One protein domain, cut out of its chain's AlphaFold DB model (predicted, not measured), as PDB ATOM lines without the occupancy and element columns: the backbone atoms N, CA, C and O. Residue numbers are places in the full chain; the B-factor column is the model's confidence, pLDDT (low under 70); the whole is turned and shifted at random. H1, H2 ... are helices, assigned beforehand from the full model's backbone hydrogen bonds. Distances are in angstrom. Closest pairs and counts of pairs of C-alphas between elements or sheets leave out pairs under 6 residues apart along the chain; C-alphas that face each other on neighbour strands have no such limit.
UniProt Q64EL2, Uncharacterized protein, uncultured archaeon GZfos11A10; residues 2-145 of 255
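What this domain is: This is residues 2 to 145 of the 255 residues of an uncharacterized protein of uncultured archaeon GZfos11A10 (UniProt Q64EL2). Look for a compact head of crossed helices with a long arm that sticks out from it: residues 2 to 39, with the longest helix, H1, along the arm. In the head H4 is at the middle, with H2, H3, H5 and H7 packed round it; H6 is near H2 and H4, and H8 runs past H3 on the outside. The printed part has 144 residues with eight named helices, H1 to H8 in chain order, and no named strand; its class is all helix. The whole is extended, with a radius of gyration of the C-alphas of 24.6 A, and spans 76 by 39 by 30 A.

How they stand to each other: Start at H1, residues 10 to 25, which stands free and is apart from the other seven helices. Then go to the hub, H4, residues 73 to 86. H2, residues 45 to 57, touches it at a steep tilt of 50 degrees, opposite ways; their closest C-alphas, Leu 50 and Leu 82, are 6.3 A apart. H5, residues 91 to 98, touches residues 79 to 83 of H4 about perpendicular, at 87 degrees, with the C-alphas of Tyr 83 and Ala 94 closest at 6.5 A. H7, residues 116 to 127, touches residues 73 to 77 of H4 about perpendicular, at 80 degrees, with the C-alphas of Thr 73 and Glu 122 closest at 6.0 A. H5 and H7 also touch, with the C-alphas of Leu 92 and Lys 116 closest at 6.0 A. H3, residues 59 to 62, touches residues 74 to 78 of H4, with the C-alphas of Ser 60 and Ser 74 closest at 4.9 A. H8, residues 130 to 144, only just touches H3, with 3 pairs of C-alphas within 8 A, the closest those of Ile 62 and Ile 133 at 6.1 A. H6, residues 103 to 106, is close to H4 but not clearly touching: the closest C-alphas, Ile 79 and Leu 103, are 7.6 A apart. In H1, H2, H4 and H8 every O i to N i+4 pair is within hydrogen-bond range; in H5 it is 2 of 4, in H7 6 of 8, and H3 and H6 are too short for such a pair.

Where its parts are: Find C-alpha 10 at (272.415, 285.247, 228.376); from there H1 runs 22.6 A to C-alpha 25. H4 begins at C-alpha 73, (257.613, 323.757, 276.402), and is 20.1 A long. H2 measures 18.4 A, H7 16.9 A and H5 10.7 A, while H3 and H6 have four residues each. H8 runs 21.0 A to C-alpha 144 at (246.833, 332.877, 254.975).

The domain as a whole: The C-alphas of Gly 7 and Asp 128, the two farthest apart, are 76.7 A apart. The printed part has no cut, and its long link is residues 26 to 44. Without the free stretch, the body spans 44 by 29 by 25 A. Of the printed residues 23 are under 70 in pLDDT, among them residues 2 to 7 and 20 to 31.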
ATOM      1  N   ILE A   2     258.851 269.616 238.374       39.50
ATOM      2  CA  ILE A   2     259.978 270.377 237.804       39.50
ATOM      3  C   ILE A   2     259.407 271.252 236.685       39.50
ATOM      4  O   ILE A   2     259.034 270.739 235.633       39.50
ATOM      5  N   LYS A   3     259.265 272.560 236.929       41.91
ATOM      6  CA  LYS A   3     258.892 273.518 235.882       41.91
ATOM      7  C   LYS A   3     260.133 273.828 235.046       41.91
ATOM      8  O   LYS A   3     261.086 274.409 235.556       41.91
ATOM      9  N   TYR A   4     260.105 273.440 233.773       45.34
ATOM     10  CA  TYR A   4     261.073 273.889 232.776       45.34
ATOM     11  C   TYR A   4     260.836 275.381 232.521       45.34
ATOM     12  O   TYR A   4     259.867 275.766 231.870       45.34
ATOM     13  N   LEU A   5     261.699 276.229 233.078       57.59
ATOM     14  CA  LEU A   5     261.869 277.588 232.580       57.59
ATOM     15  C   LEU A   5     262.521 277.428 231.202       57.59
ATOM     16  O   LEU A   5     263.591 276.828 231.108       57.59
ATOM     17  N   GLY A   6     261.832 277.836 230.133       69.06
ATOM     18  CA  GLY A   6     262.360 277.769 228.767       69.06
ATOM     19  C   GLY A   6     263.728 278.450 228.636       69.06
ATOM     20  O   GLY A   6     264.186 279.115 229.562       69.06
ATOM     21  N   GLY A   7     264.393 278.264 227.489       69.44
ATOM     22  CA  GLY A   7     265.759 278.748 227.259       69.44
ATOM     23  C   GLY A   7     265.932 280.220 227.632       69.44
ATOM     24  O   GLY A   7     265.420 281.097 226.944       69.44
ATOM     25  N   LEU A   8     266.642 280.466 228.732       74.62
ATOM     26  CA  LEU A   8     266.933 281.807 229.225       74.62
ATOM     27  C   LEU A   8     267.966 282.468 228.317       74.62
ATOM     28  O   LEU A   8     268.955 281.849 227.916       74.62
ATOM     29  N   THR A   9     267.763 283.747 228.032       79.69
ATOM     30  CA  THR A   9     268.766 284.559 227.347       79.69
ATOM     31  C   THR A   9     269.994 284.763 228.244       79.69
ATOM     32  O   THR A   9     269.919 284.689 229.474       79.69
ATOM     33  N   GLN A  10     271.158 285.022 227.642       71.81
ATOM     34  CA  GLN A  10     272.415 285.247 228.376       71.81
ATOM     35  C   GLN A  10     272.288 286.364 229.431       71.81
ATOM     36  O   GLN A  10     272.835 286.242 230.531       71.81
ATOM     37  N   ASP A  11     271.508 287.404 229.134       68.94
ATOM     38  CA  ASP A  11     271.275 288.532 230.037       68.94
ATOM     39  C   ASP A  11     270.398 288.159 231.240       68.94
ATOM     40  O   ASP A  11     270.664 288.589 232.366       68.94
ATOM     41  N   GLU A  12     269.390 287.307 231.046       70.31
ATOM     42  CA  GLU A  12     268.556 286.787 232.136       70.31
ATOM     43  C   GLU A  12     269.365 285.879 233.066       70.31
ATOM     44  O   GLU A  12     269.281 286.007 234.290       70.31
ATOM     45  N   VAL A  13     270.227 285.028 232.500       72.94
ATOM     46  CA  VAL A  13     271.148 284.187 233.280       72.94
ATOM     47  C   VAL A  13     272.114 285.050 234.091       72.94
ATOM     48  O   VAL A  13     272.354 284.762 235.265       72.94
ATOM     49  N   GLN A  14     272.650 286.127 233.509       67.19
ATOM     50  CA  GLN A  14     273.516 287.052 234.239       67.19
ATOM     51  C   GLN A  14     272.781 287.788 235.362       67.19
ATOM     52  O   GLN A  14     273.338 287.913 236.452       67.19
ATOM     53  N   ARG A  15     271.542 288.242 235.144       68.38
ATOM     54  CA  ARG A  15     270.735 288.899 236.188       68.38
ATOM     55  C   ARG A  15     270.440 287.962 237.353       68.38
ATOM     56  O   ARG A  15     270.641 288.352 238.500       68.38
ATOM     57  N   ILE A  16     270.047 286.723 237.065       77.00
ATOM     58  CA  ILE A  16     269.797 285.704 238.091       77.00
ATOM     59  C   ILE A  16     271.089 285.380 238.849       77.00
ATOM     60  O   ILE A  16     271.075 285.321 240.074       77.00
ATOM     61  N   ARG A  17     272.228 285.240 238.156       72.31
ATOM     62  CA  ARG A  17     273.533 285.012 238.804       72.31
ATOM     63  C   ARG A  17     273.971 286.179 239.684       72.31
ATOM     64  O   ARG A  17     274.484 285.925 240.765       72.31
ATOM     65  N   ARG A  18     273.762 287.430 239.259       65.25
ATOM     66  CA  ARG A  18     274.059 288.617 240.083       65.25
ATOM     67  C   ARG A  18     273.146 288.689 241.303       65.25
ATOM     68  O   ARG A  18     273.648 288.910 242.394       65.25
ATOM     69  N   GLY A  19     271.848 288.422 241.137       70.31
ATOM     70  CA  GLY A  19     270.909 288.302 242.254       70.31
ATOM     71  C   GLY A  19     271.356 287.233 243.250       70.31
ATOM     72  O   GLY A  19     271.513 287.522 244.425       70.31
ATOM     73  N   LEU A  20     271.682 286.029 242.773       69.94
ATOM     74  CA  LEU A  20     272.170 284.928 243.611       69.94
ATOM     75  C   LEU A  20     273.534 285.201 244.261       69.94
ATOM     76  O   LEU A  20     273.781 284.697 245.350       69.94
ATOM     77  N   ALA A  21     274.422 285.961 243.615       66.25
ATOM     78  CA  ALA A  21     275.707 286.360 244.190       66.25
ATOM     79  C   ALA A  21     275.514 287.357 245.341       66.25
ATOM     80  O   ALA A  21     276.053 287.146 246.420       66.25
ATOM     81  N   VAL A  22     274.649 288.360 245.149       66.38
ATOM     82  CA  VAL A  22     274.250 289.303 246.207       66.38
ATOM     83  C   VAL A  22     273.551 288.568 247.355       66.38
ATOM     84  O   VAL A  22     273.827 288.835 248.519       66.38
ATOM     85  N   MET A  23     272.705 287.581 247.044       63.97
ATOM     86  CA  MET A  23     272.050 286.737 248.047       63.97
ATOM     87  C   MET A  23     272.986 285.747 248.754       63.97
ATOM     88  O   MET A  23     272.612 285.213 249.788       63.97
ATOM     89  N   LYS A  24     274.167 285.459 248.193       65.81
ATOM     90  CA  LYS A  24     275.187 284.599 248.813       65.81
ATOM     91  C   LYS A  24     276.105 285.362 249.762       65.81
ATOM     92  O   LYS A  24     276.641 284.750 250.677       65.81
ATOM     93  N   GLU A  25     276.332 286.647 249.501       66.50
ATOM     94  CA  GLU A  25     277.155 287.521 250.349       66.50
ATOM     95  C   GLU A  25     276.358 288.146 251.500       66.50
ATOM     96  O   GLU A  25     276.939 288.553 252.502       66.50
ATOM     97  N   LEU A  26     275.031 288.190 251.383       60.47
ATOM     98  CA  LEU A  26     274.124 288.579 252.455       60.47
ATOM     99  C   LEU A  26     273.598 287.319 253.153       60.47
ATOM    100  O   LEU A  26     273.107 286.408 252.490       60.47
ATOM    101  N   GLU A  27     273.639 287.272 254.485       57.94
ATOM    102  CA  GLU A  27     272.818 286.323 255.247       57.94
ATOM    103  C   GLU A  27     271.347 286.709 255.057       57.94
ATOM    104  O   GLU A  27     270.801 287.562 255.754       57.94
ATOM    105  N   ILE A  28     270.713 286.134 254.036       59.56
ATOM    106  CA  ILE A  28     269.291 286.340 253.774       59.56
ATOM    107  C   ILE A  28     268.519 285.253 254.503       59.56
ATOM    108  O   ILE A  28     268.352 284.140 254.003       59.56
ATOM    109  N   GLU A  29     268.006 285.602 255.676       62.44
ATOM    110  CA  GLU A  29     266.949 284.831 256.312       62.44
ATOM    111  C   GLU A  29     265.613 285.152 255.634       62.44
ATOM    112  O   GLU A  29     265.079 286.259 255.710       62.44
ATOM    113  N   THR A  30     265.054 284.170 254.930       62.88
ATOM    114  CA  THR A  30     263.684 284.253 254.423       62.88
ATOM    115  C   THR A  30     262.706 283.962 255.554       62.88
ATOM    116  O   THR A  30     262.479 282.800 255.888       62.88
ATOM    117  N   VAL A  31     262.110 285.013 256.114       67.31
ATOM    118  CA  VAL A  31     261.056 284.932 257.135       67.31
ATOM    119  C   VAL A  31     259.697 285.129 256.463       67.31
ATOM    120  O   VAL A  31     259.529 286.055 255.664       67.31
ATOM    121  N   LYS A  32     258.710 284.268 256.744       73.25
ATOM    122  CA  LYS A  32     257.332 284.545 256.316       73.25
ATOM    123  C   LYS A  32     256.732 285.585 257.247       73.25
ATOM    124  O   LYS A  32     256.995 285.570 258.442       73.25
ATOM    125  N   VAL A  33     255.865 286.444 256.719       72.31
ATOM    126  CA  VAL A  33     255.149 287.428 257.547       72.31
ATOM    127  C   VAL A  33     254.356 286.742 258.668       72.31
ATOM    128  O   VAL A  33     254.327 287.259 259.777       72.31
ATOM    129  N   ASP A  34     253.809 285.548 258.414       76.25
ATOM    130  CA  ASP A  34     253.093 284.738 259.414       76.25
ATOM    131  C   ASP A  34     253.989 284.247 260.567       76.25
ATOM    132  O   ASP A  34     253.488 283.935 261.644       76.25
ATOM    133  N   ASP A  35     255.308 284.199 260.354       77.75
ATOM    134  CA  ASP A  35     256.298 283.791 261.356       77.75
ATOM    135  C   ASP A  35     256.796 284.997 262.189       77.75
ATOM    136  O   ASP A  35     257.584 284.832 263.123       77.75
ATOM    137  N   LEU A  36     256.346 286.225 261.875       79.69
ATOM    138  CA  LEU A  36     256.697 287.435 262.618       79.69
ATOM    139  C   LEU A  36     255.818 287.592 263.860       79.69
ATOM    140  O   LEU A  36     254.608 287.801 263.780       79.69
ATOM    141  N   ILE A  37     256.454 287.596 265.028       76.44
ATOM    142  CA  ILE A  37     255.811 287.979 266.284       76.44
ATOM    143  C   ILE A  37     256.088 289.463 266.523       76.44
ATOM    144  O   ILE A  37     257.211 289.863 266.837       76.44
ATOM    145  N   PHE A  38     255.055 290.296 266.396       73.62
ATOM    146  CA  PHE A  38     255.142 291.709 266.757       73.62
ATOM    147  C   PHE A  38     255.193 291.845 268.280       73.62
ATOM    148  O   PHE A  38     254.175 291.750 268.959       73.62
ATOM    149  N   VAL A  39     256.395 292.063 268.819       73.88
ATOM    150  CA  VAL A  39     256.610 292.236 270.266       73.88
ATOM    151  C   VAL A  39     255.996 293.546 270.761       73.88
ATOM    152  O   VAL A  39     255.406 293.577 271.833       73.88
ATOM    153  N   ASN A  40     256.099 294.613 269.963       68.25
ATOM    154  CA  ASN A  40     255.555 295.935 270.258       68.25
ATOM    155  C   ASN A  40     254.993 296.566 268.979       68.25
ATOM    156  O   ASN A  40     255.509 296.329 267.886       68.25
ATOM    157  N   HIS A  41     253.967 297.400 269.120       76.00
ATOM    158  CA  HIS A  41     253.440 298.237 268.045       76.00
ATOM    159  C   HIS A  41     253.336 299.679 268.540       76.00
ATOM    160  O   HIS A  41     252.972 299.916 269.691       76.00
ATOM    161  N   TRP A  42     253.647 300.632 267.662       83.56
ATOM    162  CA  TRP A  42     253.509 302.057 267.942       83.56
ATOM    163  C   TRP A  42     252.479 302.680 267.020       83.56
ATOM    164  O   TRP A  42     252.425 302.388 265.822       83.56
ATOM    165  N   ARG A  43     251.688 303.590 267.579       90.19
ATOM    166  CA  ARG A  43     250.803 304.454 266.808       90.19
ATOM    167  C   ARG A  43     251.660 305.460 266.026       90.19
ATOM    168  O   ARG A  43     252.414 306.225 266.628       90.19
ATOM    169  N   TYR A  44     251.597 305.392 264.694       92.19
ATOM    170  CA  TYR A  44     252.489 306.135 263.794       92.19
ATOM    171  C   TYR A  44     251.754 307.126 262.887       92.19
ATOM    172  O   TYR A  44     251.964 308.323 263.017       92.19
ATOM    173  N   LEU A  45     250.934 306.648 261.944       94.44
ATOM    174  CA  LEU A  45     250.510 307.452 260.789       94.44
ATOM    175  C   LEU A  45     249.718 308.708 261.167       94.44
ATOM    176  O   LEU A  45     249.970 309.783 260.635       94.44
ATOM    177  N   ASP A  46     248.759 308.574 262.071       95.00
ATOM    178  CA  ASP A  46     247.931 309.679 262.549       95.00
ATOM    179  C   ASP A  46     248.717 310.665 263.421       95.00
ATOM    180  O   ASP A  46     248.558 311.874 263.278       95.00
ATOM    181  N   VAL A  47     249.622 310.158 264.255       96.25
ATOM    182  CA  VAL A  47     250.568 310.966 265.034       96.25
ATOM    183  C   VAL A  47     251.485 311.767 264.105       96.25
ATOM    184  O   VAL A  47     251.576 312.983 264.235       96.25
ATOM    185  N   ALA A  48     252.111 311.110 263.128       95.75
ATOM    186  CA  ALA A  48     252.999 311.738 262.151       95.75
ATOM    187  C   ALA A  48     252.259 312.755 261.268       95.75
ATOM    188  O   ALA A  48     252.814 313.791 260.906       95.75
ATOM    189  N   PHE A  49     250.996 312.487 260.931       97.19
ATOM    190  CA  PHE A  49     250.157 313.428 260.196       97.19
ATOM    191  C   PHE A  49     249.919 314.718 260.992       97.19
ATOM    192  O   PHE A  49     250.105 315.813 260.458       97.19
ATOM    193  N   LEU A  50     249.549 314.604 262.270       97.50
ATOM    194  CA  LEU A  50     249.321 315.768 263.126       97.50
ATOM    195  C   LEU A  50     250.617 316.520 263.468       97.50
ATOM    196  O   LEU A  50     250.602 317.748 263.457       97.50
ATOM    197  N   ASP A  51     251.730 315.818 263.690       97.44
ATOM    198  CA  ASP A  51     253.078 316.408 263.802       97.44
ATOM    199  C   ASP A  51     253.426 317.214 262.534       97.44
ATOM    200  O   ASP A  51     253.873 318.363 262.595       97.44
ATOM    201  N   GLY A  52     253.107 316.668 261.356       97.62
ATOM    202  CA  GLY A  52     253.237 317.372 260.083       97.62
ATOM    203  C   GLY A  52     252.428 318.672 260.033       97.62
ATOM    204  O   GLY A  52     252.954 319.708 259.618       97.62
ATOM    205  N   ILE A  53     251.173 318.652 260.500       97.19
ATOM    206  CA  ILE A  53     250.331 319.856 260.601       97.19
ATOM    207  C   ILE A  53     250.940 320.856 261.588       97.19
ATOM    208  O   ILE A  53     251.082 322.034 261.253       97.19
ATOM    209  N   TRP A  54     251.349 320.410 262.774       97.56
ATOM    210  CA  TRP A  54     251.966 321.260 263.789       97.56
ATOM    211  C   TRP A  54     253.189 322.008 263.236       97.56
ATOM    212  O   TRP A  54     253.279 323.243 263.320       97.56
ATOM    213  N   LYS A  55     254.079 321.283 262.547       96.94
ATOM    214  CA  LYS A  55     255.261 321.832 261.865       96.94
ATOM    215  C   LYS A  55     254.893 322.768 260.715       96.94
ATOM    216  O   LYS A  55     255.479 323.846 260.593       96.94
ATOM    217  N   GLN A  56     253.896 322.417 259.899       97.00
ATOM    218  CA  GLN A  56     253.409 323.263 258.802       97.00
ATOM    219  C   GLN A  56     252.870 324.609 259.312       97.00
ATOM    220  O   GLN A  56     253.084 325.655 258.689       97.00
ATOM    221  N   TRP A  57     252.188 324.603 260.456       96.12
ATOM    222  CA  TRP A  57     251.682 325.805 261.122       96.12
ATOM    223  C   TRP A  57     252.744 326.521 261.964       96.12
ATOM    224  O   TRP A  57     252.535 327.669 262.359       96.12
ATOM    225  N   LYS A  58     253.914 325.899 262.154       97.06
ATOM    226  CA  LYS A  58     255.066 326.424 262.898       97.06
ATOM    227  C   LYS A  58     254.701 326.808 264.339       97.06
ATOM    228  O   LYS A  58     255.233 327.784 264.863       97.06
ATOM    229  N   LEU A  59     253.811 326.038 264.970       97.00
ATOM    230  CA  LEU A  59     253.262 326.332 266.301       97.00
ATOM    231  C   LEU A  59     254.327 326.302 267.406       97.00
ATOM    232  O   LEU A  59     254.246 327.089 268.346       97.00
ATOM    233  N   SER A  60     255.411 325.536 267.241       96.31
ATOM    234  CA  SER A  60     256.550 325.562 268.175       96.31
ATOM    235  C   SER A  60     257.169 326.954 268.352       96.31
ATOM    236  O   SER A  60     257.777 327.212 269.383       96.31
ATOM    237  N   LYS A  61     257.014 327.871 267.381       95.25
ATOM    238  CA  LYS A  61     257.561 329.240 267.458       95.25
ATOM    239  C   LYS A  61     256.896 330.113 268.517       95.25
ATOM    240  O   LYS A  61     257.446 331.160 268.851       95.25
ATOM    241  N   ILE A  62     255.719 329.719 268.993       96.44
ATOM    242  CA  ILE A  62     254.989 330.450 270.029       96.44
ATOM    243  C   ILE A  62     255.735 330.370 271.364       96.44
ATOM    244  O   ILE A  62     255.698 331.312 272.157       96.44
ATOM    245  N   PHE A  63     256.448 329.267 271.593       95.81
ATOM    246  CA  PHE A  63     257.118 328.980 272.852       95.81
ATOM    247  C   PHE A  63     258.621 329.265 272.732       95.81
ATOM    248  O   PHE A  63     259.266 328.791 271.791       95.81
ATOM    249  N   PRO A  64     259.205 330.029 273.667       89.56
ATOM    250  CA  PRO A  64     260.623 330.326 273.659       89.56
ATOM    251  C   PRO A  64     261.406 329.072 274.048       89.56
ATOM    252  O   PRO A  64     260.980 328.284 274.895       89.56
ATOM    253  N   GLN A  65     262.574 328.904 273.439       90.06
ATOM    254  CA  GLN A  65     263.508 327.856 273.832       90.06
ATOM    255  C   GLN A  65     264.132 328.220 275.179       90.06
ATOM    256  O   GLN A  65     264.486 329.375 275.414       90.06
ATOM    257  N   SER A  66     264.233 327.237 276.067       90.12
ATOM    258  CA  SER A  66     264.897 327.376 277.361       90.12
ATOM    259  C   SER A  66     266.187 326.568 277.355       90.12
ATOM    260  O   SER A  66     266.152 325.344 277.192       90.12
ATOM    261  N   ASP A  67     267.315 327.244 277.565       85.94
ATOM    262  CA  ASP A  67     268.616 326.587 277.665       85.94
ATOM    263  C   ASP A  67     268.639 325.617 278.855       85.94
ATOM    264  O   ASP A  67     268.169 325.930 279.951       85.94
ATOM    265  N   GLY A  68     269.177 324.415 278.638       83.38
ATOM    266  CA  GLY A  68     269.319 323.394 279.682       83.38
ATOM    267  C   GLY A  68     268.041 322.625 280.044       83.38
ATOM    268  O   GLY A  68     268.074 321.836 280.987       83.38
ATOM    269  N   LYS A  69     266.923 322.809 279.325       91.19
ATOM    270  CA  LYS A  69     265.762 321.908 279.434       91.19
ATOM    271  C   LYS A  69     265.956 320.667 278.555       91.19
ATOM    272  O   LYS A  69     266.155 320.807 277.353       91.19
ATOM    273  N   ASP A  70     265.770 319.475 279.134       92.12
ATOM    274  CA  ASP A  70     265.759 318.208 278.370       92.12
ATOM    275  C   ASP A  70     264.581 318.116 277.393       92.12
ATOM    276  O   ASP A  70     264.662 317.438 276.378       92.12
ATOM    277  N   VAL A  71     263.464 318.758 277.754       95.06
ATOM    278  CA  VAL A  71     262.224 318.796 276.973       95.06
ATOM    279  C   VAL A  71     261.669 320.206 277.040       95.06
ATOM    280  O   VAL A  71     261.456 320.748 278.133       95.06
ATOM    281  N   GLN A  72     261.455 320.789 275.872       95.94
ATOM    282  CA  GLN A  72     261.006 322.153 275.669       95.94
ATOM    283  C   GLN A  72     259.495 322.276 275.868       95.94
ATOM    284  O   GLN A  72     258.724 321.337 275.670       95.94
ATOM    285  N   THR A  73     259.046 323.479 276.217       96.81
ATOM    286  CA  THR A  73     257.613 323.757 276.402       96.81
ATOM    287  C   THR A  73     256.829 323.553 275.101       96.81
ATOM    288  O   THR A  73     255.718 323.032 275.132       96.81
ATOM    289  N   SER A  74     257.429 323.880 273.947       97.19
ATOM    290  CA  SER A  74     256.828 323.623 272.628       97.19
ATOM    291  C   SER A  74     256.577 322.142 272.363       97.19
ATOM    292  O   SER A  74     255.558 321.809 271.772       97.19
ATOM    293  N   GLU A  75     257.470 321.264 272.814       97.25
ATOM    294  CA  GLU A  75     257.343 319.817 272.631       97.25
ATOM    295  C   GLU A  75     256.218 319.249 273.496       97.25
ATOM    296  O   GLU A  75     255.414 318.452 273.023       97.25
ATOM    297  N   ILE A  76     256.095 319.699 274.750       97.25
ATOM    298  CA  ILE A  76     254.961 319.302 275.597       97.25
ATOM    299  C   ILE A  76     253.640 319.830 275.033       97.25
ATOM    300  O   ILE A  76     252.659 319.089 275.002       97.25
ATOM    301  N   ALA A  77     253.612 321.073 274.546       97.56
ATOM    302  CA  ALA A  77     252.432 321.634 273.897       97.56
ATOM    303  C   ALA A  77     252.027 320.823 272.651       97.56
ATOM    304  O   ALA A  77     250.844 320.542 272.465       97.56
ATOM    305  N   GLU A  78     252.997 320.396 271.839       97.94
ATOM    306  CA  GLU A  78     252.778 319.530 270.677       97.94
ATOM    307  C   GLU A  78     252.205 318.170 271.093       97.94
ATOM    308  O   GLU A  78     251.140 317.778 270.614       97.94
ATOM    309  N   ILE A  79     252.845 317.492 272.052       97.19
ATOM    310  CA  ILE A  79     252.398 316.191 272.573       97.19
ATOM    311  C   ILE A  79     250.955 316.275 273.082       97.19
ATOM    312  O   ILE A  79     250.127 315.439 272.717       97.19
ATOM    313  N   LEU A  80     250.635 317.281 273.903       97.50
ATOM    314  CA  LEU A  80     249.293 317.452 274.462       97.50
ATOM    315  C   LEU A  80     248.260 317.792 273.385       97.50
ATOM    316  O   LEU A  80     247.145 317.275 273.431       97.50
ATOM    317  N   THR A  81     248.622 318.607 272.394       97.12
ATOM    318  CA  THR A  81     247.729 318.939 271.274       97.12
ATOM    319  C   THR A  81     247.382 317.688 270.471       97.12
ATOM    320  O   THR A  81     246.206 317.396 270.254       97.12
ATOM    321  N   LEU A  82     248.390 316.900 270.089       97.38
ATOM    322  CA  LEU A  82     248.199 315.650 269.354       97.38
ATOM    323  C   LEU A  82     247.378 314.637 270.160       97.38
ATOM    324  O   LEU A  82     246.474 313.998 269.618       97.38
ATOM    325  N   TYR A  83     247.655 314.529 271.459       97.06
ATOM    326  CA  TYR A  83     246.898 313.690 272.381       97.06
ATOM    327  C   TYR A  83     245.416 314.084 272.428       97.06
ATOM    328  O   TYR A  83     244.549 313.228 272.253       97.06
ATOM    329  N   HIS A  84     245.107 315.376 272.578       95.75
ATOM    330  CA  HIS A  84     243.728 315.866 272.593       95.75
ATOM    331  C   HIS A  84     242.991 315.643 271.265       95.75
ATOM    332  O   HIS A  84     241.775 315.449 271.277       95.75
ATOM    333  N   CYS A  85     243.700 315.621 270.135       96.25
ATOM    334  CA  CYS A  85     243.110 315.292 268.839       96.25
ATOM    335  C   CYS A  85     242.829 313.791 268.651       96.25
ATOM    336  O   CYS A  85     241.891 313.446 267.933       96.25
ATOM    337  N   LEU A  86     243.642 312.901 269.234       95.62
ATOM    338  CA  LEU A  86     243.637 311.470 268.894       95.62
ATOM    339  C   LEU A  86     243.067 310.541 269.965       95.62
ATOM    340  O   LEU A  86     242.535 309.487 269.609       95.62
ATOM    341  N   ASP A  87     243.252 310.862 271.241       94.50
ATOM    342  CA  ASP A  87     242.832 310.025 272.370       94.50
ATOM    343  C   ASP A  87     242.632 310.886 273.633       94.50
ATOM    344  O   ASP A  87     243.351 310.733 274.620       94.50
ATOM    345  N   PRO A  88     241.713 311.871 273.604       90.75
ATOM    346  CA  PRO A  88     241.571 312.822 274.696       90.75
ATOM    347  C   PRO A  88     241.202 312.119 276.006       90.75
ATOM    348  O   PRO A  88     240.215 311.390 276.102       90.75
ATOM    349  N   GLY A  89     241.961 312.416 277.057       91.50
ATOM    350  CA  GLY A  89     241.745 311.867 278.388       91.50
ATOM    351  C   GLY A  89     242.475 312.670 279.460       91.50
ATOM    352  O   GLY A  89     242.729 313.862 279.314       91.50
ATOM    353  N   SER A  90     242.850 312.014 280.554       91.12
ATOM    354  CA  SER A  90     243.594 312.667 281.638       91.12
ATOM    355  C   SER A  90     245.039 313.013 281.241       91.12
ATOM    356  O   SER A  90     245.633 312.350 280.395       91.12
ATOM    357  N   TYR A  91     245.666 313.977 281.922       88.94
ATOM    358  CA  TYR A  91     247.106 314.240 281.755       88.94
ATOM    359  C   TYR A  91     247.996 313.074 282.205       88.94
ATOM    360  O   TYR A  91     249.141 312.971 281.779       88.94
ATOM    361  N   LEU A  92     247.482 312.182 283.058       88.56
ATOM    362  CA  LEU A  92     248.191 310.953 283.409       88.56
ATOM    363  C   LEU A  92     248.219 309.991 282.218       88.56
ATOM    364  O   LEU A  92     249.285 309.522 281.837       88.56
ATOM    365  N   SER A  93     247.063 309.763 281.595       93.62
ATOM    366  CA  SER A  93     246.965 308.913 280.407       93.62
ATOM    367  C   SER A  93     247.683 309.508 279.193       93.62
ATOM    368  O   SER A  93     248.073 308.743 278.324       93.62
ATOM    369  N   ALA A  94     247.957 310.818 279.162       94.81
ATOM    370  CA  ALA A  94     248.817 311.426 278.145       94.81
ATOM    371  C   ALA A  94     250.259 310.879 278.180       94.81
ATOM    372  O   ALA A  94     250.855 310.656 277.129       94.81
ATOM    373  N   VAL A  95     250.810 310.606 279.374       94.81
ATOM    374  CA  VAL A  95     252.150 310.000 279.526       94.81
ATOM    375  C   VAL A  95     252.154 308.570 278.985       94.81
ATOM    376  O   VAL A  95     253.031 308.191 278.211       94.81
ATOM    377  N   ASP A  96     251.144 307.780 279.355       93.19
ATOM    378  CA  ASP A  96     251.004 306.401 278.875       93.19
ATOM    379  C   ASP A  96     250.758 306.350 277.365       93.19
ATOM    380  O   ASP A  96     251.255 305.456 276.680       93.19
ATOM    381  N   TRP A  97     249.986 307.305 276.847       95.00
ATOM    382  CA  TRP A  97     249.713 307.459 275.427       95.00
ATOM    383  C   TRP A  97     250.988 307.803 274.656       95.00
ATOM    384  O   TRP A  97     251.284 307.126 273.675       95.00
ATOM    385  N   PHE A  98     251.795 308.754 275.139       94.81
ATOM    386  CA  PHE A  98     253.081 309.109 274.533       94.81
ATOM    387  C   PHE A  98     253.973 307.872 274.335       94.81
ATOM    388  O   PHE A  98     254.439 307.628 273.222       94.81
ATOM    389  N   ASN A  99     254.100 307.020 275.360       92.31
ATOM    390  CA  ASN A  99     254.912 305.794 275.314       92.31
ATOM    391  C   ASN A  99     254.402 304.722 274.326       92.31
ATOM    392  O   ASN A  99     255.120 303.772 274.012       92.31
ATOM    393  N   LYS A 100     253.165 304.848 273.832       92.62
ATOM    394  CA  LYS A 100     252.557 303.958 272.826       92.62
ATOM    395  C   LYS A 100     252.619 304.536 271.406       92.62
ATOM    396  O   LYS A 100     252.083 303.938 270.470       92.62
ATOM    397  N   THR A 101     253.254 305.690 271.228       94.31
ATOM    398  CA  THR A 101     253.364 306.401 269.946       94.31
ATOM    399  C   THR A 101     254.820 306.484 269.490       94.31
ATOM    400  O   THR A 101     255.724 306.077 270.209       94.31
ATOM    401  N   VAL A 102     255.045 307.020 268.288       93.56
ATOM    402  CA  VAL A 102     256.384 307.292 267.730       93.56
ATOM    403  C   VAL A 102     256.959 308.667 268.134       93.56
ATOM    404  O   VAL A 102     257.926 309.144 267.532       93.56
ATOM    405  N   LEU A 103     256.317 309.387 269.062       94.31
ATOM    406  CA  LEU A 103     256.656 310.788 269.344       94.31
ATOM    407  C   LEU A 103     258.053 310.962 269.942       94.31
ATOM    408  O   LEU A 103     258.718 311.937 269.610       94.31
ATOM    409  N   ASP A 104     258.525 310.005 270.739       93.81
ATOM    410  CA  ASP A 104     259.899 309.957 271.255       93.81
ATOM    411  C   ASP A 104     260.939 310.089 270.129       93.81
ATOM    412  O   ASP A 104     261.853 310.909 270.185       93.81
ATOM    413  N   ARG A 105     260.743 309.348 269.038       91.75
ATOM    414  CA  ARG A 105     261.626 309.346 267.866       91.75
ATOM    415  C   ARG A 105     261.397 310.546 266.963       91.75
ATOM    416  O   ARG A 105     262.343 311.050 266.373       91.75
ATOM    417  N   THR A 106     260.145 310.974 266.822       91.69
ATOM    418  CA  THR A 106     259.769 312.060 265.900       91.69
ATOM    419  C   THR A 106     260.208 313.423 266.426       91.69
ATOM    420  O   THR A 106     260.624 314.280 265.646       91.69
ATOM    421  N   LEU A 107     260.141 313.600 267.747       92.81
ATOM    422  CA  LEU A 107     260.557 314.810 268.450       92.81
ATOM    423  C   LEU A 107     261.992 314.718 268.991       92.81
ATOM    424  O   LEU A 107     262.510 315.711 269.483       92.81
ATOM    425  N   CYS A 108     262.650 313.558 268.872       92.88
ATOM    426  CA  CYS A 108     263.989 313.296 269.415       92.88
ATOM    427  C   CYS A 108     264.081 313.512 270.939       92.88
ATOM    428  O   CYS A 108     265.061 314.066 271.437       92.88
ATOM    429  N   ILE A 109     263.067 313.053 271.675       93.94
ATOM    430  CA  ILE A 109     262.944 313.198 273.129       93.94
ATOM    431  C   ILE A 109     263.174 311.847 273.804       93.94
ATOM    432  O   ILE A 109     262.561 310.848 273.430       93.94
ATOM    433  N   ASP A 110     263.989 311.824 274.861       93.19
ATOM    434  CA  ASP A 110     264.042 310.665 275.754       93.19
ATOM    435  C   ASP A 110     262.732 310.565 276.552       93.19
ATOM    436  O   ASP A 110     262.380 311.449 277.344       93.19
ATOM    437  N   SER A 111     262.013 309.456 276.364       90.75
ATOM    438  CA  SER A 111     260.745 309.176 277.034       90.75
ATOM    439  C   SER A 111     260.835 309.237 278.562       90.75
ATOM    440  O   SER A 111     259.839 309.544 279.212       90.75
ATOM    441  N   GLN A 112     262.013 309.008 279.156       92.38
ATOM    442  CA  GLN A 112     262.220 309.116 280.608       92.38
ATOM    443  C   GLN A 112     261.975 310.534 281.140       92.38
ATOM    444  O   GLN A 112     261.613 310.722 282.307       92.38
ATOM    445  N   HIS A 113     262.141 311.550 280.292       94.00
ATOM    446  CA  HIS A 113     261.882 312.932 280.666       94.00
ATOM    447  C   HIS A 113     260.399 313.304 280.589       94.00
ATOM    448  O   HIS A 113     260.007 314.296 281.210       94.00
ATOM    449  N   ILE A 114     259.560 312.508 279.921       94.81
ATOM    450  CA  ILE A 114     258.112 312.717 279.868       94.81
ATOM    451  C   ILE A 114     257.460 312.036 281.068       94.81
ATOM    452  O   ILE A 114     257.296 310.824 281.138       94.81
ATOM    453  N   ASN A 115     257.071 312.847 282.049       94.19
ATOM    454  CA  ASN A 115     256.375 312.375 283.236       94.19
ATOM    455  C   ASN A 115     255.290 313.359 283.672       94.19
ATOM    456  O   ASN A 115     255.261 314.521 283.262       94.19
ATOM    457  N   LYS A 116     254.415 312.880 284.558       93.19
ATOM    458  CA  LYS A 116     253.280 313.636 285.089       93.19
ATOM    459  C   LYS A 116     253.698 315.011 285.620       93.19
ATOM    460  O   LYS A 116     253.096 316.014 285.255       93.19
ATOM    461  N   SER A 117     254.725 315.064 286.466       93.69
ATOM    462  CA  SER A 117     255.176 316.309 287.100       93.69
ATOM    463  C   SER A 117     255.666 317.331 286.078       93.69
ATOM    464  O   SER A 117     255.405 318.521 286.237       93.69
ATOM    465  N   ARG A 118     256.337 316.874 285.012       94.25
ATOM    466  CA  ARG A 118     256.727 317.742 283.897       94.25
ATOM    467  C   ARG A 118     255.500 318.287 283.177       94.25
ATOM    468  O   ARG A 118     255.426 319.496 283.026       94.25
ATOM    469  N   ILE A 119     254.539 317.438 282.799       94.94
ATOM    470  CA  ILE A 119     253.316 317.890 282.114       94.94
ATOM    471  C   ILE A 119     252.628 319.001 282.913       94.94
ATOM    472  O   ILE A 119     252.375 320.061 282.358       94.94
ATOM    473  N   PHE A 120     252.399 318.810 284.217       93.62
ATOM    474  CA  PHE A 120     251.728 319.830 285.033       93.62
ATOM    475  C   PHE A 120     252.495 321.153 285.110       93.62
ATOM    476  O   PHE A 120     251.878 322.199 284.983       93.62
ATOM    477  N   ARG A 121     253.823 321.122 285.258       94.00
ATOM    478  CA  ARG A 121     254.630 322.353 285.269       94.00
ATOM    479  C   ARG A 121     254.587 323.084 283.927       94.00
ATOM    480  O   ARG A 121     254.619 324.304 283.881       94.00
ATOM    481  N   GLU A 122     254.594 322.335 282.831       95.62
ATOM    482  CA  GLU A 122     254.600 322.926 281.494       95.62
ATOM    483  C   GLU A 122     253.208 323.432 281.095       95.62
ATOM    484  O   GLU A 122     253.140 324.345 280.286       95.62
ATOM    485  N   LEU A 123     252.117 322.935 281.698       95.06
ATOM    486  CA  LEU A 123     250.781 323.526 281.534       95.06
ATOM    487  C   LEU A 123     250.734 324.978 282.018       95.06
ATOM    488  O   LEU A 123     250.203 325.812 281.296       95.06
ATOM    489  N   ASP A 124     251.328 325.286 283.175       94.50
ATOM    490  CA  ASP A 124     251.400 326.668 283.676       94.50
ATOM    491  C   ASP A 124     252.165 327.562 282.684       94.50
ATOM    492  O   ASP A 124     251.714 328.640 282.316       94.50
ATOM    493  N   LEU A 125     253.285 327.057 282.150       95.69
ATOM    494  CA  LEU A 125     254.077 327.773 281.146       95.69
ATOM    495  C   LEU A 125     253.371 327.904 279.793       95.69
ATOM    496  O   LEU A 125     253.697 328.814 279.038       95.69
ATOM    497  N   ILE A 126     252.467 326.990 279.439       96.75
ATOM    498  CA  ILE A 126     251.645 327.097 278.229       96.75
ATOM    499  C   ILE A 126     250.549 328.145 278.442       96.75
ATOM    500  O   ILE A 126     250.325 328.963 277.552       96.75
ATOM    501  N   GLU A 127     249.910 328.149 279.613       95.00
ATOM    502  CA  GLU A 127     248.878 329.124 279.980       95.00
ATOM    503  C   GLU A 127     249.436 330.553 280.008       95.00
ATOM    504  O   GLU A 127     248.845 331.453 279.412       95.00
ATOM    505  N   ASP A 128     250.641 330.747 280.555       95.69
ATOM    506  CA  ASP A 128     251.360 332.032 280.538       95.69
ATOM    507  C   ASP A 128     251.599 332.577 279.112       95.69
ATOM    508  O   ASP A 128     251.939 333.746 278.925       95.69
ATOM    509  N   ARG A 129     251.446 331.734 278.082       96.44
ATOM    510  CA  ARG A 129     251.621 332.085 276.666       96.44
ATOM    511  C   ARG A 129     250.302 332.280 275.932       96.44
ATOM    512  O   ARG A 129     250.349 332.449 274.716       96.44
ATOM    513  N   LYS A 130     249.150 332.297 276.613       95.81
ATOM    514  CA  LYS A 130     247.828 332.500 275.995       95.81
ATOM    515  C   LYS A 130     247.823 333.653 274.986       95.81
ATOM    516  O   LYS A 130     247.573 333.424 273.809       95.81
ATOM    517  N   GLU A 131     248.184 334.864 275.408       95.44
ATOM    518  CA  GLU A 131     248.185 336.046 274.528       95.44
ATOM    519  C   GLU A 131     249.138 335.878 273.328       95.44
ATOM    520  O   GLU A 131     248.833 336.272 272.200       95.44
ATOM    521  N   ASP A 132     250.292 335.234 273.532       96.88
ATOM    522  CA  ASP A 132     251.228 334.920 272.450       96.88
ATOM    523  C   ASP A 132     250.646 333.912 271.451       96.88
ATOM    524  O   ASP A 132     250.850 334.071 270.240       96.88
ATOM    525  N   ILE A 133     249.906 332.906 271.931       97.44
ATOM    526  CA  ILE A 133     249.188 331.938 271.094       97.44
ATOM    527  C   ILE A 133     248.138 332.674 270.262       97.44
ATOM    528  O   ILE A 133     248.135 332.545 269.037       97.44
ATOM    529  N   GLU A 134     247.297 333.491 270.893       97.62
ATOM    530  CA  GLU A 134     246.223 334.229 270.222       97.62
ATOM    531  C   GLU A 134     246.771 335.177 269.149       97.62
ATOM    532  O   GLU A 134     246.336 335.145 267.993       97.62
ATOM    533  N   ARG A 135     247.812 335.958 269.473       97.00
ATOM    534  CA  ARG A 135     248.499 336.814 268.491       97.00
ATOM    535  C   ARG A 135     249.081 336.021 267.337       97.00
ATOM    536  O   ARG A 135     249.015 336.465 266.186       97.00
ATOM    537  N   TYR A 136     249.717 334.891 267.631       97.56
ATOM    538  CA  TYR A 136     250.327 334.063 266.604       97.56
ATOM    539  C   TYR A 136     249.270 333.480 265.666       97.56
ATOM    540  O   TYR A 136     249.442 333.549 264.445       97.56
ATOM    541  N   LEU A 137     248.173 332.952 266.216       97.38
ATOM    542  CA  LEU A 137     247.049 332.424 265.448       97.38
ATOM    543  C   LEU A 137     246.421 333.521 264.592       97.38
ATOM    544  O   LEU A 137     246.343 333.353 263.376       97.38
ATOM    545  N   TYR A 138     246.089 334.673 265.178       97.06
ATOM    546  CA  TYR A 138     245.526 335.813 264.454       97.06
ATOM    547  C   TYR A 138     246.404 336.236 263.266       97.06
ATOM    548  O   TYR A 138     245.940 336.291 262.126       97.06
ATOM    549  N   ARG A 139     247.705 336.466 263.498       96.75
ATOM    550  CA  ARG A 139     248.650 336.867 262.439       96.75
ATOM    551  C   ARG A 139     248.806 335.792 261.368       96.75
ATOM    552  O   ARG A 139     248.922 336.110 260.186       96.75
ATOM    553  N   THR A 140     248.835 334.524 261.772       96.81
ATOM    554  CA  THR A 140     248.982 333.392 260.850       96.81
ATOM    555  C   THR A 140     247.748 333.231 259.973       96.81
ATOM    556  O   THR A 140     247.895 333.047 258.766       96.81
ATOM    557  N   LEU A 141     246.551 333.336 260.552       96.81
ATOM    558  CA  LEU A 141     245.283 333.262 259.830       96.81
ATOM    559  C   LEU A 141     245.122 334.455 258.888       96.81
ATOM    560  O   LEU A 141     244.950 334.231 257.694       96.81
ATOM    561  N   LYS A 142     245.337 335.690 259.368       95.62
ATOM    562  CA  LYS A 142     245.303 336.899 258.525       95.62
ATOM    563  C   LYS A 142     246.267 336.808 257.342       95.62
ATOM    564  O   LYS A 142     245.935 337.210 256.238       95.62
ATOM    565  N   LYS A 143     247.464 336.244 257.543       96.44
ATOM    566  CA  LYS A 143     248.439 336.057 256.457       96.44
ATOM    567  C   LYS A 143     248.009 335.000 255.430       96.44
ATOM    568  O   LYS A 143     248.435 335.075 254.280       96.44
ATOM    569  N   ARG A 144     247.277 333.970 255.854       95.69
ATOM    570  CA  ARG A 144     246.833 332.877 254.975       95.69
ATOM    571  C   ARG A 144     245.586 333.252 254.186       95.69
ATOM    572  O   ARG A 144     245.491 332.882 253.024       95.69
ATOM    573  N   ASP A 145     244.668 333.951 254.837       96.31
ATOM    574  CA  ASP A 145     243.373 334.347 254.305       96.31
ATOM    575  C   ASP A 145     242.928 335.620 255.038       96.31
ATOM    576  O   ASP A 145     242.314 335.564 256.106       96.31
TER     577      ASP A 145